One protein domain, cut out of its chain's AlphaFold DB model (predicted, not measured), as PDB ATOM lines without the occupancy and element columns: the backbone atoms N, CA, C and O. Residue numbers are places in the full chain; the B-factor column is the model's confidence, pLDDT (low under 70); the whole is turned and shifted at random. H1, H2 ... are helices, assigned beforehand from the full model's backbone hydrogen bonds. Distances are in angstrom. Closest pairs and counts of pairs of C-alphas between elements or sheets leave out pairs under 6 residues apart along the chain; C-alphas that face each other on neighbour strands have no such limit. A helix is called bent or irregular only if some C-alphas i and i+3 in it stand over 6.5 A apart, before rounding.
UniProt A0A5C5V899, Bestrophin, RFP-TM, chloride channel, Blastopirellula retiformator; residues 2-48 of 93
ATOM      1  N   SER A   2     165.641 113.424 178.406       84.88
ATOM      2  CA  SER A   2     165.389 113.696 179.827       84.88
ATOM      3  C   SER A   2     165.910 115.099 180.182       84.88
ATOM      4  O   SER A   2     166.833 115.605 179.542       84.88
ATOM      5  N   ARG A   3     165.345 115.749 181.210       76.25
ATOM      6  CA  ARG A   3     165.788 117.085 181.666       76.25
ATOM      7  C   ARG A   3     167.287 117.132 182.004       76.25
ATOM      8  O   ARG A   3     167.902 118.185 181.887       76.25
ATOM      9  N   TYR A   4     167.866 116.005 182.416       79.62
ATOM     10  CA  TYR A   4     169.281 115.894 182.775       79.62
ATOM     11  C   TYR A   4     170.203 115.802 181.553       79.62
ATOM     12  O   TYR A   4     171.278 116.395 181.558       79.62
ATOM     13  N   GLU A   5     169.772 115.133 180.482       85.06
ATOM     14  CA  GLU A   5     170.563 115.025 179.248       85.06
ATOM     15  C   GLU A   5     170.731 116.370 178.539       85.06
ATOM     16  O   GLU A   5     171.805 116.648 178.014       85.06
ATOM     17  N   PHE A   6     169.716 117.237 178.595       85.69
ATOM     18  CA  PHE A   6     169.790 118.578 178.011       85.69
ATOM     19  C   PHE A   6     170.967 119.390 178.571       85.69
ATOM     20  O   PHE A   6     171.772 119.927 177.815       85.69
ATOM     21  N   TRP A   7     171.106 119.452 179.899       88.06
ATOM     22  CA  TRP A   7     172.176 120.226 180.531       88.06
ATOM     23  C   TRP A   7     173.563 119.661 180.225       88.06
ATOM     24  O   TRP A   7     174.499 120.428 180.018       88.06
ATOM     25  N   LEU A   8     173.695 118.337 180.133       84.44
ATOM     26  CA  LEU A   8     174.951 117.706 179.727       84.44
ATOM     27  C   LEU A   8     175.317 118.061 178.282       84.44
ATOM     28  O   LEU A   8     176.490 118.282 177.984       84.44
ATOM     29  N   GLU A   9     174.333 118.165 177.390       85.06
ATOM     30  CA  GLU A   9     174.568 118.569 176.004       85.06
ATOM     31  C   GLU A   9     174.955 120.032 175.838       85.06
ATOM     32  O   GLU A   9     175.829 120.324 175.024       85.06
ATOM     33  N   VAL A  10     174.380 120.941 176.629       86.31
ATOM     34  CA  VAL A  10     174.753 122.366 176.605       86.31
ATOM     35  C   VAL A  10     176.257 122.549 176.841       86.31
ATOM     36  O   VAL A  10     176.889 123.385 176.197       86.31
ATOM     37  N   PHE A  11     176.855 121.725 177.707       86.44
ATOM     38  CA  PHE A  11     178.286 121.773 178.010       86.44
ATOM     39  C   PHE A  11     179.156 120.865 177.118       86.44
ATOM     40  O   PHE A  11     180.372 120.785 177.314       86.44
ATOM     41  N   ARG A  12     178.595 120.205 176.091       87.75
ATOM     42  CA  ARG A  12     179.395 119.425 175.131       87.75
ATOM     43  C   ARG A  12     180.117 120.345 174.145       87.75
ATOM     44  O   ARG A  12     179.541 120.907 173.217       87.75
ATOM     45  N   LEU A  13     181.437 120.419 174.288       83.06
ATOM     46  CA  LEU A  13     182.314 121.157 173.367       83.06
ATOM     47  C   LEU A  13     182.650 120.380 172.084       83.06
ATOM     48  O   LEU A  13     182.972 120.973 171.056       83.06
ATOM     49  N   ARG A  14     182.592 119.045 172.118       82.75
ATOM     50  CA  ARG A  14     182.930 118.212 170.956       82.75
ATOM     51  C   ARG A  14     181.753 118.135 169.987       82.75
ATOM     52  O   ARG A  14     180.714 117.576 170.331       82.75
ATOM     53  N   GLY A  15     181.955 118.655 168.777       84.12
ATOM     54  CA  GLY A  15     180.956 118.660 167.702       84.12
ATOM     55  C   GLY A  15     179.935 119.799 167.782       84.12
ATOM     56  O   GLY A  15     179.019 119.832 166.967       84.12
ATOM     57  N   SER A  16     180.081 120.731 168.732       88.50
ATOM     58  CA  SER A  16     179.227 121.916 168.826       88.50
ATOM     59  C   SER A  16     179.787 123.090 168.019       88.50
ATOM     60  O   SER A  16     180.969 123.143 167.677       88.50
ATOM     61  N   ALA A  17     178.926 124.065 167.725       87.31
ATOM     62  CA  ALA A  17     179.324 125.313 167.074       87.31
ATOM     63  C   ALA A  17     180.021 126.298 168.035       87.31
ATOM     64  O   ALA A  17     180.630 127.265 167.583       87.31
ATOM     65  N   ALA A  18     179.962 126.049 169.349       88.06
ATOM     66  CA  ALA A  18     180.517 126.915 170.389       88.06
ATOM     67  C   ALA A  18     182.009 127.264 170.182       88.06
ATOM     68  O   ALA A  18     182.317 128.456 170.113       88.06
ATOM     69  N   PRO A  19     182.942 126.303 170.000       88.81
ATOM     70  CA  PRO A  19     184.357 126.629 169.800       88.81
ATOM     71  C   PRO A  19     184.634 127.422 168.512       88.81
ATOM     72  O   PRO A  19     185.635 128.128 168.440       88.81
ATOM     73  N   LEU A  20     183.747 127.360 167.509       91.25
ATOM     74  CA  LEU A  20     183.909 128.093 166.246       91.25
ATOM     75  C   LEU A  20     183.566 129.585 166.372       91.25
ATOM     76  O   LEU A  20     184.041 130.397 165.572       91.25
ATOM     77  N   ILE A  21     182.723 129.954 167.341       93.75
ATOM     78  CA  ILE A  21     182.206 131.324 167.495       93.75
ATOM     79  C   ILE A  21     182.677 132.015 168.776       93.75
ATOM     80  O   ILE A  21     182.625 133.242 168.833       93.75
ATOM     81  N   ILE A  22     183.181 131.271 169.767       93.69
ATOM     82  CA  ILE A  22     183.511 131.799 171.099       93.69
ATOM     83  C   ILE A  22     184.476 132.992 171.058       93.69
ATOM     84  O   ILE A  22     184.255 133.976 171.757       93.69
ATOM     85  N   GLY A  23     185.483 132.968 170.178       94.88
ATOM     86  CA  GLY A  23     186.421 134.086 170.029       94.88
ATOM     87  C   GLY A  23     185.747 135.370 169.536       94.88
ATOM     88  O   GLY A  23     186.047 136.455 170.026       94.88
ATOM     89  N   ARG A  24     184.776 135.251 168.618       95.56
ATOM     90  CA  ARG A  24     183.995 136.398 168.129       95.56
ATOM     91  C   ARG A  24     183.094 136.944 169.231       95.56
ATOM     92  O   ARG A  24     183.042 138.153 169.416       95.56
ATOM     93  N   VAL A  25     182.431 136.056 169.973       95.62
ATOM     94  CA  VAL A  25     181.558 136.432 171.095       95.62
ATOM     95  C   VAL A  25     182.348 137.202 172.150       95.62
ATOM     96  O   VAL A  25     181.969 138.320 172.478       95.62
ATOM     97  N   ILE A  26     183.489 136.666 172.599       96.94
ATOM     98  CA  ILE A  26     184.361 137.334 173.578       96.94
ATOM     99  C   ILE A  26     184.815 138.704 173.057       96.94
ATOM    100  O   ILE A  26     184.752 139.683 173.797       96.94
ATOM    101  N   GLY A  27     185.218 138.796 171.785       97.25
ATOM    102  CA  GLY A  27     185.616 140.063 171.168       97.25
ATOM    103  C   GLY A  27     184.513 141.126 171.214       97.25
ATOM    104  O   GLY A  27     184.767 142.248 171.651       97.25
ATOM    105  N   PHE A  28     183.280 140.776 170.831       96.44
ATOM    106  CA  PHE A  28     182.140 141.698 170.898       96.44
ATOM    107  C   PHE A  28     181.775 142.080 172.336       96.44
ATOM    108  O   PHE A  28     181.473 143.245 172.590       96.44
ATOM    109  N   THR A  29     181.831 141.138 173.282       96.94
ATOM    110  CA  THR A  29     181.550 141.415 174.697       96.94
ATOM    111  C   THR A  29     182.570 142.382 175.294       96.94
ATOM    112  O   THR A  29     182.179 143.359 175.926       96.94
ATOM    113  N   LEU A  30     183.866 142.159 175.055       97.81
ATOM    114  CA  LEU A  30     184.923 143.054 175.533       97.81
ATOM    115  C   LEU A  30     184.807 144.442 174.903       97.81
ATOM    116  O   LEU A  30     184.879 145.445 175.610       97.81
ATOM    117  N   PHE A  31     184.572 144.506 173.592       96.50
ATOM    118  CA  PHE A  31     184.363 145.772 172.897       96.50
ATOM    119  C   PHE A  31     183.162 146.540 173.466       96.50
ATOM    120  O   PHE A  31     183.297 147.712 173.812       96.50
ATOM    121  N   SER A  32     182.015 145.875 173.635       93.69
ATOM    122  CA  SER A  32     180.823 146.480 174.240       93.69
ATOM    123  C   SER A  32     181.107 146.990 175.651       93.69
ATOM    124  O   SER A  32     180.725 148.109 175.976       93.69
ATOM    125  N   GLN A  33     181.811 146.209 176.475       95.31
ATOM    126  CA  GLN A  33     182.158 146.600 177.840       95.31
ATOM    127  C   GLN A  33     183.021 147.868 177.866       95.31
ATOM    128  O   GLN A  33     182.769 148.765 178.669       95.31
ATOM    129  N   ILE A  34     184.012 147.969 176.974       95.00
ATOM    130  CA  ILE A  34     184.880 149.148 176.854       95.00
ATOM    131  C   ILE A  34     184.064 150.379 176.450       95.00
ATOM    132  O   ILE A  34     184.195 151.428 177.078       95.00
ATOM    133  N   VAL A  35     183.202 150.253 175.438       91.44
ATOM    134  CA  VAL A  35     182.363 151.365 174.964       91.44
ATOM    135  C   VAL A  35     181.417 151.846 176.065       91.44
ATOM    136  O   VAL A  35     181.305 153.050 176.282       91.44
ATOM    137  N   THR A  36     180.775 150.932 176.797       90.00
ATOM    138  CA  THR A  36     179.880 151.289 177.907       90.00
ATOM    139  C   THR A  36     180.622 152.012 179.032       90.00
ATOM    140  O   THR A  36     180.132 153.027 179.523       90.00
ATOM    141  N   LEU A  37     181.818 151.547 179.412       91.56
ATOM    142  CA  LEU A  37     182.633 152.218 180.431       91.56
ATOM    143  C   LEU A  37     183.054 153.621 179.981       91.56
ATOM    144  O   LEU A  37     182.938 154.575 180.749       91.56
ATOM    145  N   LEU A  38     183.482 153.763 178.727       90.06
ATOM    146  CA  LEU A  38     183.886 155.049 178.168       90.06
ATOM    147  C   LEU A  38     182.718 156.047 178.152       90.06
ATOM    148  O   LEU A  38     182.871 157.173 178.616       90.06
ATOM    149  N   MET A  39     181.535 155.616 177.700       87.31
ATOM    150  CA  MET A  39     180.323 156.446 177.714       87.31
ATOM    151  C   MET A  39     179.933 156.880 179.132       87.31
ATOM    152  O   MET A  39     179.559 158.032 179.330       87.31
ATOM    153  N   SER A  40     180.074 155.990 180.123       85.81
ATOM    154  CA  SER A  40     179.786 156.325 181.523       85.81
ATOM    155  C   SER A  40     180.765 157.339 182.126       85.81
ATOM    156  O   SER A  40     180.363 158.135 182.965       85.81
ATOM    157  N   TYR A  41     182.028 157.343 181.683       88.50
ATOM    158  CA  TYR A  41     183.054 158.273 182.167       88.50
ATOM    159  C   TYR A  41     182.946 159.668 181.532       88.50
ATOM    160  O   TYR A  41     183.247 160.665 182.177       88.50
ATOM    161  N   LEU A  42     182.523 159.746 180.267       84.75
ATOM    162  CA  LEU A  42     182.375 161.003 179.520       84.75
ATOM    163  C   LEU A  42     180.995 161.666 179.692       84.75
ATOM    164  O   LEU A  42     180.743 162.681 179.046       84.75
ATOM    165  N   GLU A  43     180.105 161.089 180.509       80.31
ATOM    166  CA  GLU A  43     178.721 161.549 180.733       80.31
ATOM    167  C   GLU A  43     177.927 161.801 179.433       80.31
ATOM    168  O   GLU A  43     176.992 162.601 179.383       80.31
ATOM    169  N   VAL A  44     178.284 161.099 178.351       76.06
ATOM    170  CA  VAL A  44     177.599 161.227 177.063       76.06
ATOM    171  C   VAL A  44     176.231 160.572 177.199       76.06
ATOM    172  O   VAL A  44     176.105 159.352 177.296       76.06
ATOM    173  N   THR A  45     175.187 161.394 177.212       70.81
ATOM    174  CA  THR A  45     173.804 160.918 177.206       70.81
ATOM    175  C   THR A  45     173.488 160.219 175.887       70.81
ATOM    176  O   THR A  45     174.085 160.506 174.854       70.81
ATOM    177  N   HIS A  46     172.564 159.256 175.916       66.50
ATOM    178  CA  HIS A  46     172.149 158.462 174.757       66.50
ATOM    179  C   HIS A  46     171.661 159.350 173.594       66.50
ATOM    180  O   HIS A  46     170.480 159.670 173.496       66.50
ATOM    181  N   LEU A  47     172.567 159.729 172.687       65.12
ATOM    182  CA  LEU A  47     172.266 160.575 171.522       65.12
ATOM    183  C   LEU A  47     171.454 159.841 170.435       65.12
ATOM    184  O   LEU A  47     170.992 160.463 169.483       65.12
ATOM    185  N   LEU A  48     171.291 158.518 170.551       66.50
ATOM    186  CA  LEU A  48     170.657 157.654 169.555       66.50
ATOM    187  C   LEU A  48     169.439 156.945 170.155       66.50
ATOM    188  O   LEU A  48     169.527 156.318 171.208       66.50
TER     189      LEU A  48
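This is residues 2 to 48 of the 93 residues of the protein "Bestrophin, RFP-TM, chloride channel" of Blastopirellula retiformator (UniProt A0A5C5V899). A short helix, H1, and a long helix, H2, make an open L joined through one link, with nothing packed in its corner; H2 makes most of the length, and residues 42 to 48 turn aside at its far end. The 47 printed residues hold two named helices, H1 then H2, and no named strand: all helix. The whole is extended, with a radius of gyration of the C-alphas of 17.5 A and spans of 49 by 23 by 17 A.

Start at H1, residues 3 to 10; it is apart from H2, residues 18 to 41. Between them you find a short link of 7 residues. Of the O i to N i+4 pairs, 3 of 4 in H1 and 18 of 20 in H2 are within hydrogen-bond range.

Find C-alpha 3 at (165.788, 117.085, 181.666); from there H1 runs 11.6 A to Val 10. H2 runs 33.6 A from C-alpha 18 at (180.517, 126.915, 170.389) to C-alpha 41 at (183.054, 158.273, 182.167). H2 is irregular: C-alphas 20 and 23 are 7.5 A apart.

The two C-alphas farthest apart, those of Ser 2 and Leu 42, are 50.3 A apart. The printed part has no cut. Look at residues 46 to 48 for pLDDT under 70.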